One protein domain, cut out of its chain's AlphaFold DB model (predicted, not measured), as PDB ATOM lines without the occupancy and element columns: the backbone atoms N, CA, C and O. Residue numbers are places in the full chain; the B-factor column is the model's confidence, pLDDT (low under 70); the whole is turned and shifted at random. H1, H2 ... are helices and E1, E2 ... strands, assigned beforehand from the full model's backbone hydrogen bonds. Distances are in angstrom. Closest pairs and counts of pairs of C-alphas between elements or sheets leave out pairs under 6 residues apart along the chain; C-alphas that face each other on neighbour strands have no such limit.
ATOM      1  N   LYS A 270     162.754 145.681  97.112       95.88
ATOM      2  CA  LYS A 270     161.513 146.136  97.733       95.88
ATOM      3  C   LYS A 270     160.603 144.954  98.032       95.88
ATOM      4  O   LYS A 270     160.615 143.982  97.283       95.88
ATOM      5  N   ASP A 271     159.835 145.069  99.108       94.06
ATOM      6  CA  ASP A 271     158.763 144.128  99.431       94.06
ATOM      7  C   ASP A 271     157.541 144.319  98.508       94.06
ATOM      8  O   ASP A 271     157.508 145.206  97.646       94.06
ATOM      9  N   GLU A 272     156.504 143.507  98.713       94.25
ATOM     10  CA  GLU A 272     155.249 143.554  97.959       94.25
ATOM     11  C   GLU A 272     154.484 144.886  98.089       94.25
ATOM     12  O   GLU A 272     153.629 145.194  97.259       94.25
ATOM     13  N   ASN A 273     154.804 145.701  99.099       94.94
ATOM     14  CA  ASN A 273     154.200 147.010  99.356       94.94
ATOM     15  C   ASN A 273     155.076 148.173  98.854       94.94
ATOM     16  O   ASN A 273     154.707 149.340  99.000       94.94
ATOM     17  N   GLY A 274     156.237 147.880  98.260       95.50
ATOM     18  CA  GLY A 274     157.184 148.871  97.762       95.50
ATOM     19  C   GLY A 274     158.127 149.450  98.823       95.50
ATOM     20  O   GLY A 274     158.869 150.389  98.509       95.50
ATOM     21  N   ASN A 275     158.141 148.913 100.047       94.94
ATOM     22  CA  ASN A 275     159.088 149.319 101.084       94.94
ATOM     23  C   ASN A 275     160.479 148.795 100.743       94.94
ATOM     24  O   ASN A 275     160.633 147.636 100.366       94.94
ATOM     25  N   LYS A 276     161.508 149.634 100.905       94.94
ATOM     26  CA  LYS A 276     162.891 149.214 100.660       94.94
ATOM     27  C   LYS A 276     163.300 148.133 101.665       94.94
ATOM     28  O   LYS A 276     163.173 148.324 102.876       94.94
ATOM     29  N   LEU A 277     163.845 147.042 101.141       92.75
ATOM     30  CA  LEU A 277     164.535 146.029 101.919       92.75
ATOM     31  C   LEU A 277     166.008 146.428 102.064       92.75
ATOM     32  O   LEU A 277     166.675 146.790 101.094       92.75
ATOM     33  N   THR A 278     166.483 146.401 103.299       88.44
ATOM     34  CA  THR A 278     167.879 146.578 103.705       88.44
ATOM     35  C   THR A 278     168.247 145.424 104.618       88.44
ATOM     36  O   THR A 278     167.362 144.741 105.131       88.44
ATOM     37  N   LEU A 279     169.530 145.223 104.908       81.88
ATOM     38  CA  LEU A 279     169.942 144.168 105.840       81.88
ATOM     39  C   LEU A 279     169.165 144.198 107.175       81.88
ATOM     40  O   LEU A 279     168.872 143.147 107.744       81.88
ATOM     41  N   VAL A 280     168.790 145.398 107.638       80.88
ATOM     42  CA  VAL A 280     168.055 145.633 108.891       80.88
ATOM     43  C   VAL A 280     166.694 144.933 108.916       80.88
ATOM     44  O   VAL A 280     166.343 144.367 109.944       80.88
ATOM     45  N   ASN A 281     165.933 144.957 107.816       86.69
ATOM     46  CA  ASN A 281     164.584 144.369 107.744       86.69
ATOM     47  C   ASN A 281     164.508 143.120 106.844       86.69
ATOM     48  O   ASN A 281     163.478 142.450 106.801       86.69
ATOM     49  N   TYR A 282     165.594 142.776 106.150       89.75
ATOM     50  CA  TYR A 282     165.663 141.610 105.273       89.75
ATOM     51  C   TYR A 282     165.490 140.298 106.048       89.75
ATOM     52  O   TYR A 282     164.820 139.380 105.582       89.75
ATOM     53  N   THR A 283     166.029 140.228 107.268       88.50
ATOM     54  CA  THR A 283     165.846 139.061 108.149       88.50
ATOM     55  C   THR A 283     164.370 138.879 108.511       88.50
ATOM     56  O   THR A 283     163.860 137.770 108.400       88.50
ATOM     57  N   ASP A 284     163.654 139.954 108.847       90.56
ATOM     58  CA  ASP A 284     162.220 139.884 109.162       90.56
ATOM     59  C   ASP A 284     161.395 139.438 107.945       90.56
ATOM     60  O   ASP A 284     160.461 138.644 108.071       90.56
ATOM     61  N   TYR A 285     161.769 139.901 106.748       93.44
ATOM     62  CA  TYR A 285     161.140 139.479 105.495       93.44
ATOM     63  C   TYR A 285     161.322 137.973 105.231       93.44
ATOM     64  O   TYR A 285     160.363 137.272 104.888       93.44
ATOM     65  N   LEU A 286     162.530 137.439 105.444       92.50
ATOM     66  CA  LEU A 286     162.782 135.999 105.342       92.50
ATOM     67  C   LEU A 286     162.034 135.204 106.423       92.50
ATOM     68  O   LEU A 286     161.474 134.153 106.118       92.50
ATOM     69  N   THR A 287     161.962 135.713 107.659       93.69
ATOM     70  CA  THR A 287     161.166 135.100 108.735       93.69
ATOM     71  C   THR A 287     159.715 134.960 108.309       93.69
ATOM     72  O   THR A 287     159.176 133.857 108.360       93.69
ATOM     73  N   LYS A 288     159.112 136.045 107.810       95.06
ATOM     74  CA  LYS A 288     157.738 136.031 107.305       95.06
ATOM     75  C   LYS A 288     157.565 135.009 106.180       95.06
ATOM     76  O   LYS A 288     156.611 134.246 106.204       95.06
ATOM     77  N   THR A 289     158.517 134.922 105.252       94.69
ATOM     78  CA  THR A 289     158.474 133.942 104.151       94.69
ATOM     79  C   THR A 289     158.460 132.492 104.660       94.69
ATOM     80  O   THR A 289     157.687 131.664 104.173       94.69
ATOM     81  N   ILE A 290     159.287 132.171 105.663       94.12
ATOM     82  CA  ILE A 290     159.326 130.837 106.292       94.12
ATOM     83  C   ILE A 290     158.005 130.543 107.015       94.12
ATOM     84  O   ILE A 290     157.444 129.453 106.871       94.12
ATOM     85  N   GLU A 291     157.492 131.512 107.775       96.75
ATOM     86  CA  GLU A 291     156.223 131.390 108.492       96.75
ATOM     87  C   GLU A 291     155.043 131.212 107.532       96.75
ATOM     88  O   GLU A 291     154.229 130.313 107.732       96.75
ATOM     89  N   ASP A 292     154.975 131.997 106.458       96.06
ATOM     90  CA  ASP A 292     153.940 131.908 105.425       96.06
ATOM     91  C   ASP A 292     153.953 130.535 104.737       96.06
ATOM     92  O   ASP A 292     152.894 129.948 104.503       96.06
ATOM     93  N   SER A 293     155.138 129.972 104.481       94.19
ATOM     94  CA  SER A 293     155.289 128.610 103.950       94.19
ATOM     95  C   SER A 293     154.714 127.555 104.905       94.19
ATOM     96  O   SER A 293     153.873 126.740 104.509       94.19
ATOM     97  N   LEU A 294     155.092 127.603 106.188       94.38
ATOM     98  CA  LEU A 294     154.576 126.679 107.201       94.38
ATOM     99  C   LEU A 294     153.061 126.843 107.402       94.38
ATOM    100  O   LEU A 294     152.337 125.852 107.478       94.38
ATOM    101  N   ASN A 295     152.562 128.076 107.435       97.44
ATOM    102  CA  ASN A 295     151.138 128.376 107.583       97.44
ATOM    103  C   ASN A 295     150.322 127.919 106.375       97.44
ATOM    104  O   ASN A 295     149.230 127.368 106.535       97.44
ATOM    105  N   THR A 296     150.875 128.056 105.171       96.31
ATOM    106  CA  THR A 296     150.282 127.482 103.962       96.31
ATOM    107  C   THR A 296     150.164 125.972 104.117       96.31
ATOM    108  O   THR A 296     149.054 125.450 104.028       96.31
ATOM    109  N   PHE A 297     151.257 125.282 104.470       93.81
ATOM    110  CA  PHE A 297     151.243 123.841 104.720       93.81
ATOM    111  C   PHE A 297     150.172 123.435 105.748       93.81
ATOM    112  O   PHE A 297     149.402 122.512 105.479       93.81
ATOM    113  N   LEU A 298     150.080 124.129 106.885       94.56
ATOM    114  CA  LEU A 298     149.096 123.848 107.937       94.56
ATOM    115  C   LEU A 298     147.645 124.047 107.474       94.56
ATOM    116  O   LEU A 298     146.754 123.333 107.936       94.56
ATOM    117  N   SER A 299     147.400 125.002 106.574       95.31
ATOM    118  CA  SER A 299     146.057 125.310 106.066       95.31
ATOM    119  C   SER A 299     145.608 124.402 104.916       95.31
ATOM    120  O   SER A 299     144.418 124.108 104.796       95.31
ATOM    121  N   THR A 300     146.538 123.938 104.075       92.81
ATOM    122  CA  THR A 300     146.218 123.172 102.860       92.81
ATOM    123  C   THR A 300     146.402 121.668 103.021       92.81
ATOM    124  O   THR A 300     145.939 120.899 102.177       92.81
ATOM    125  N   THR A 301     147.102 121.222 104.065       91.62
ATOM    126  CA  THR A 301     147.405 119.802 104.266       91.62
ATOM    127  C   THR A 301     146.332 119.129 105.106       91.62
ATOM    128  O   THR A 301     146.087 119.494 106.253       91.62
ATOM    129  N   ALA A 302     145.721 118.083 104.552       92.12
ATOM    130  CA  ALA A 302     144.827 117.221 105.307       92.12
ATOM    131  C   ALA A 302     145.622 116.289 106.235       92.12
ATOM    132  O   ALA A 302     146.599 115.662 105.822       92.12
ATOM    133  N   PHE A 303     145.152 116.158 107.475       92.31
ATOM    134  CA  PHE A 303     145.653 115.182 108.437       92.31
ATOM    135  C   PHE A 303     144.679 113.989 108.530       92.31
ATOM    136  O   PHE A 303     143.466 114.201 108.441       92.31
ATOM    137  N   PRO A 304     145.161 112.738 108.686       94.38
ATOM    138  CA  PRO A 304     146.538 112.347 108.987       94.38
ATOM    139  C   PRO A 304     147.520 112.545 107.819       94.38
ATOM    140  O   PRO A 304     147.294 112.073 106.707       94.38
ATOM    141  N   TYR A 305     148.635 113.222 108.096       89.12
ATOM    142  CA  TYR A 305     149.679 113.561 107.133       89.12
ATOM    143  C   TYR A 305     150.857 112.598 107.257       89.12
ATOM    144  O   TYR A 305     151.377 112.376 108.346       89.12
ATOM    145  N   ASN A 306     151.315 112.037 106.141       88.12
ATOM    146  CA  ASN A 306     152.506 111.195 106.107       88.12
ATOM    147  C   ASN A 306     153.495 111.770 105.082       88.12
ATOM    148  O   ASN A 306     153.240 111.639 103.879       88.12
ATOM    149  N   PRO A 307     154.620 112.370 105.521       79.69
ATOM    150  CA  PRO A 307     155.588 112.974 104.613       79.69
ATOM    151  C   PRO A 307     156.117 112.006 103.561       79.69
ATOM    152  O   PRO A 307     156.349 112.437 102.445       79.69
ATOM    153  N   GLN A 308     156.252 110.708 103.851       69.94
ATOM    154  CA  GLN A 308     156.787 109.733 102.891       69.94
ATOM    155  C   GLN A 308     155.804 109.420 101.759       69.94
ATOM    156  O   GLN A 308     156.199 109.330 100.599       69.94
ATOM    157  N   LYS A 309     154.505 109.297 102.064       64.25
ATOM    158  CA  LYS A 309     153.475 109.116 101.023       64.25
ATOM    159  C   LYS A 309     153.363 110.350 100.127       64.25
ATOM    160  O   LYS A 309     153.114 110.222  98.931       64.25
ATOM    161  N   THR A 310     153.570 111.530 100.702       54.97
ATOM    162  CA  THR A 310     153.541 112.805  99.979       54.97
ATOM    163  C   THR A 310     154.838 113.039  99.205       54.97
ATOM    164  O   THR A 310     154.777 113.480  98.063       54.97
ATOM    165  N   GLN A 311     155.997 112.661  99.753       48.16
ATOM    166  CA  GLN A 311     157.285 112.675  99.059       48.16
ATOM    167  C   GLN A 311     157.280 111.711  97.878       48.16
ATOM    168  O   GLN A 311     157.706 112.108  96.814       48.16
ATOM    169  N   ASN A 398     159.688 110.688 109.696       80.06
ATOM    170  CA  ASN A 398     159.299 109.460 108.989       80.06
ATOM    171  C   ASN A 398     158.144 108.700 109.663       80.06
ATOM    172  O   ASN A 398     158.243 107.507 109.952       80.06
ATOM    173  N   ARG A 399     157.031 109.385 109.925       86.81
ATOM    174  CA  ARG A 399     155.810 108.782 110.469       86.81
ATOM    175  C   ARG A 399     154.563 109.509 109.986       86.81
ATOM    176  O   ARG A 399     154.635 110.567 109.369       86.81
ATOM    177  N   THR A 400     153.410 108.915 110.258       93.19
ATOM    178  CA  THR A 400     152.124 109.585 110.071       93.19
ATOM    179  C   THR A 400     151.841 110.468 111.280       93.19
ATOM    180  O   THR A 400     151.880 109.978 112.403       93.19
ATOM    181  N   PHE A 401     151.517 111.731 111.034       94.06
ATOM    182  CA  PHE A 401     151.056 112.703 112.015       94.06
ATOM    183  C   PHE A 401     149.538 112.800 111.928       94.06
ATOM    184  O   PHE A 401     149.003 113.027 110.847       94.06
ATOM    185  N   ASN A 402     148.827 112.624 113.035       96.81
ATOM    186  CA  ASN A 402     147.362 112.613 113.053       96.81
ATOM    187  C   ASN A 402     146.756 114.011 113.177       96.81
ATOM    188  O   ASN A 402     145.573 114.187 112.897       96.81
ATOM    189  N   SER A 403     147.553 115.001 113.576       96.50
ATOM    190  CA  SER A 403     147.125 116.391 113.676       96.50
ATOM    191  C   SER A 403     148.294 117.365 113.467       96.50
ATOM    192  O   SER A 403     149.458 116.956 113.585       96.50
ATOM    193  N   PRO A 404     148.002 118.653 113.201       96.50
ATOM    194  CA  PRO A 404     148.997 119.722 113.214       96.50
ATOM    195  C   PRO A 404     149.854 119.737 114.482       96.50
ATOM    196  O   PRO A 404     151.071 119.853 114.399       96.50
ATOM    197  N   GLU A 405     149.249 119.546 115.657       96.88
ATOM    198  CA  GLU A 405     149.965 119.532 116.936       96.88
ATOM    199  C   GLU A 405     151.017 118.425 117.001       96.88
ATOM    200  O   GLU A 405     152.117 118.663 117.493       96.88
ATOM    201  N   GLU A 406     150.706 117.226 116.495       95.88
ATOM    202  CA  GLU A 406     151.660 116.114 116.470       95.88
ATOM    203  C   GLU A 406     152.848 116.422 115.549       95.88
ATOM    204  O   GLU A 406     153.996 116.123 115.885       95.88
ATOM    205  N   TYR A 407     152.579 117.051 114.403       94.62
ATOM    206  CA  TYR A 407     153.612 117.472 113.459       94.62
ATOM    207  C   TYR A 407     154.509 118.566 114.046       94.62
ATOM    208  O   TYR A 407     155.731 118.431 114.028       94.62
ATOM    209  N   ILE A 408     153.925 119.606 114.646       95.75
ATOM    210  CA  ILE A 408     154.673 120.692 115.291       95.75
ATOM    211  C   ILE A 408     155.488 120.169 116.481       95.75
ATOM    212  O   ILE A 408     156.646 120.547 116.648       95.75
ATOM    213  N   ALA A 409     154.921 119.274 117.295       94.75
ATOM    214  CA  ALA A 409     155.653 118.646 118.391       94.75
ATOM    215  C   ALA A 409     156.875 117.869 117.879       94.75
ATOM    216  O   ALA A 409     157.922 117.891 118.520       94.75
ATOM    217  N   ALA A 410     156.763 117.225 116.713       92.38
ATOM    218  CA  ALA A 410     157.890 116.557 116.076       92.38
ATOM    219  C   ALA A 410     158.925 117.539 115.512       92.38
ATOM    220  O   ALA A 410     160.114 117.274 115.639       92.38
ATOM    221  N   LEU A 411     158.507 118.682 114.953       91.31
ATOM    222  CA  LEU A 411     159.445 119.740 114.547       91.31
ATOM    223  C   LEU A 411     160.245 120.288 115.735       91.31
ATOM    224  O   LEU A 411     161.433 120.570 115.607       91.31
ATOM    225  N   ASN A 412     159.607 120.390 116.899       93.69
ATOM    226  CA  ASN A 412     160.205 120.899 118.129       93.69
ATOM    227  C   ASN A 412     160.914 119.829 118.983       93.69
ATOM    228  O   ASN A 412     161.315 120.131 120.108       93.69
ATOM    229  N   GLU A 413     161.065 118.591 118.495       89.88
ATOM    230  CA  GLU A 413     161.550 117.452 119.297       89.88
ATOM    231  C   GLU A 413     162.933 117.706 119.920       89.88
ATOM    232  O   GLU A 413     163.173 117.343 121.071       89.88
ATOM    233  N   LYS A 414     163.842 118.345 119.172       84.81
ATOM    234  CA  LYS A 414     165.220 118.613 119.622       84.81
ATOM    235  C   LYS A 414     165.378 119.962 120.307       84.81
ATOM    236  O   LYS A 414     166.145 120.094 121.254       84.81
ATOM    237  N   THR A 415     164.709 120.985 119.796       87.06
ATOM    238  CA  THR A 415     164.718 122.348 120.330       87.06
ATOM    239  C   THR A 415     163.395 122.990 119.947       87.06
ATOM    240  O   THR A 415     162.891 122.748 118.856       87.06
ATOM    241  N   THR A 416     162.813 123.798 120.830       91.75
ATOM    242  CA  THR A 416     161.622 124.572 120.472       91.75
ATOM    243  C   THR A 416     162.027 125.744 119.589       91.75
ATOM    244  O   THR A 416     162.696 126.659 120.061       91.75
ATOM    245  N   TRP A 417     161.604 125.711 118.329       93.00
ATOM    246  CA  TRP A 417     161.819 126.787 117.360       93.00
ATOM    247  C   TRP A 417     160.533 127.193 116.632       93.00
ATOM    248  O   TRP A 417     160.488 128.268 116.043       93.00
ATOM    249  N   VAL A 418     159.465 126.391 116.729       96.62
ATOM    250  CA  VAL A 418     158.128 126.702 116.207       96.62
ATOM    251  C   VAL A 418     157.155 126.988 117.350       96.62
ATOM    252  O   VAL A 418     156.966 126.161 118.244       96.62
ATOM    253  N   ILE A 419     156.478 128.131 117.299       97.19
ATOM    254  CA  ILE A 419     155.403 128.525 118.215       97.19
ATOM    255  C   ILE A 419     154.075 128.365 117.475       97.19
ATOM    256  O   ILE A 419     153.808 129.107 116.537       97.19
ATOM    257  N   TYR A 420     153.244 127.410 117.890       97.75
ATOM    258  CA  TYR A 420     151.970 127.102 117.233       97.75
ATOM    259  C   TYR A 420     150.764 127.610 118.029       97.75
ATOM    260  O   TYR A 420     150.623 127.319 119.219       97.75
ATOM    261  N   ASP A 421     149.878 128.333 117.349       97.56
ATOM    262  CA  ASP A 421     148.573 128.764 117.837       97.56
ATOM    263  C   ASP A 421     147.482 127.849 117.270       97.56
ATOM    264  O   ASP A 421     147.118 127.895 116.094       97.56
ATOM    265  N   LYS A 422     146.932 127.014 118.152       95.62
ATOM    266  CA  LYS A 422     145.857 126.076 117.826       95.62
ATOM    267  C   LYS A 422     144.544 126.767 117.456       95.62
ATOM    268  O   LYS A 422     143.754 126.194 116.712       95.62
ATOM    269  N   SER A 423     144.273 127.951 118.004       96.06
ATOM    270  CA  SER A 423     142.998 128.642 117.790       96.06
ATOM    271  C   SER A 423     142.870 129.172 116.365       96.06
ATOM    272  O   SER A 423     141.784 129.139 115.789       96.06
ATOM    273  N   THR A 424     143.992 129.592 115.784       96.31
ATOM    274  CA  THR A 424     144.090 130.104 114.416       96.31
ATOM    275  C   THR A 424     144.655 129.081 113.430       96.31
ATOM    276  O   THR A 424     144.585 129.318 112.229       96.31
ATOM    277  N   ASN A 425     145.184 127.947 113.912       96.06
ATOM    278  CA  ASN A 425     145.933 126.960 113.125       96.06
ATOM    279  C   ASN A 425     147.115 127.600 112.371       96.06
ATOM    280  O   ASN A 425     147.337 127.342 111.188       96.06
ATOM    281  N   THR A 426     147.865 128.459 113.065       97.56
ATOM    282  CA  THR A 426     149.039 129.154 112.517       97.56
ATOM    283  C   THR A 426     150.258 128.962 113.404       97.56
ATOM    284  O   THR A 426     150.137 128.755 114.609       97.56
ATOM    285  N   ALA A 427     151.441 129.095 112.831       97.25
ATOM    286  CA  ALA A 427     152.720 128.990 113.492       97.25
ATOM    287  C   ALA A 427     153.614 130.203 113.197       97.25
ATOM    288  O   ALA A 427     153.489 130.866 112.166       97.25
ATOM    289  N   LYS A 428     154.526 130.455 114.136       97.62
ATOM    290  CA  LYS A 428     155.643 131.397 114.041       97.62
ATOM    291  C   LYS A 428     156.954 130.689 114.340       97.62
ATOM    292  O   LYS A 428     156.933 129.659 115.016       97.62
ATOM    293  N   ILE A 429     158.079 131.249 113.907       96.00
ATOM    294  CA  ILE A 429     159.405 130.759 114.305       96.00
ATOM    295  C   ILE A 429     160.018 131.654 115.387       96.00
ATOM    296  O   ILE A 429     159.761 132.854 115.438       96.00
ATOM    297  N   THR A 430     160.831 131.086 116.276       93.44
ATOM    298  CA  THR A 430     161.517 131.857 117.330       93.44
ATOM    299  C   THR A 430     162.588 132.774 116.752       93.44
ATOM    300  O   THR A 430     162.773 133.891 117.233       93.44
ATOM    301  N   SER A 431     163.303 132.300 115.730       88.25
ATOM    302  CA  SER A 431     164.263 133.069 114.947       88.25
ATOM    303  C   SER A 431     164.674 132.297 113.692       88.25
ATOM    304  O   SER A 431     164.594 131.069 113.650       88.25
ATOM    305  N   ILE A 432     165.222 133.003 112.701       85.75
ATOM    306  CA  ILE A 432     165.897 132.371 111.556       85.75
ATOM    307  C   ILE A 432     167.057 131.475 112.012       85.75
ATOM    308  O   ILE A 432     167.277 130.400 111.465       85.75
ATOM    309  N   LYS A 433     167.799 131.893 113.045       82.56
ATOM    310  CA  LYS A 433     168.923 131.115 113.578       82.56
ATOM    311  C   LYS A 433     168.480 129.749 114.105       82.56
ATOM    312  O   LYS A 433     169.239 128.796 113.978       82.56
ATOM    313  N   ASP A 434     167.308 129.666 114.724       84.12
ATOM    314  CA  ASP A 434     166.803 128.402 115.265       84.12
ATOM    315  C   ASP A 434     166.158 127.524 114.190       84.12
ATOM    316  O   ASP A 434     166.212 126.311 114.321       84.12
ATOM    317  N   PHE A 435     165.628 128.114 113.112       84.75
ATOM    318  CA  PHE A 435     165.177 127.366 111.933       84.75
ATOM    319  C   PHE A 435     166.318 126.599 111.238       84.75
ATOM    320  O   PHE A 435     166.091 125.507 110.725       84.75
ATOM    321  N   TYR A 436     167.539 127.146 111.221       77.75
ATOM    322  CA  TYR A 436     168.693 126.522 110.552       77.75
ATOM    323  C   TYR A 436     169.445 125.462 111.370       77.75
ATOM    324  O   TYR A 436     170.374 124.848 110.843       77.75
ATOM    325  N   LYS A 437     169.114 125.281 112.651       71.25
ATOM    326  CA  LYS A 437     169.719 124.255 113.517       71.25
ATOM    327  C   LYS A 437     168.931 122.954 113.435       71.25
ATOM    328  O   LYS A 437     169.580 121.884 113.488       71.25
TER     329      LYS A 437
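This is residues 270 to 311 and 398 to 437 of the 437 residues of an uncharacterized protein of Treponema rectale (UniProt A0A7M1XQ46). One helix, H1, makes the long axis; the hairpin E1 E2 packs on it through E2, and H3 packs on E1. The 82 printed residues include H1 H2 H3 E1 E2 H4 in order, mostly helix, strands antiparallel. It is only just loose, close to compact, with radius of gyration of the C-alphas 14.5 A and spans 42 by 28 by 26 A.

Start at H1, residues 279 to 300; C-alpha 295 is 5.4 A from C-alpha 426 of E2, 426 to 429. E1, 418 to 421, pairs with E2: N 419 and O 428 are 2.8 A apart, within hydrogen-bond range. In H2, 307 to 311, and H3, 404 to 411, every O i to N i+4 pair is within range; in H1, 16 of 18.

Find C-alpha 279 at (169.942, 144.168, 105.840); H1 runs 31.8 A. H4, 432 to 435, ends at (165.177, 127.366, 111.933).

Residues 312 to 397 are cut out, a 10.6 A gap. pLDDT is under 70 at 308 to 311.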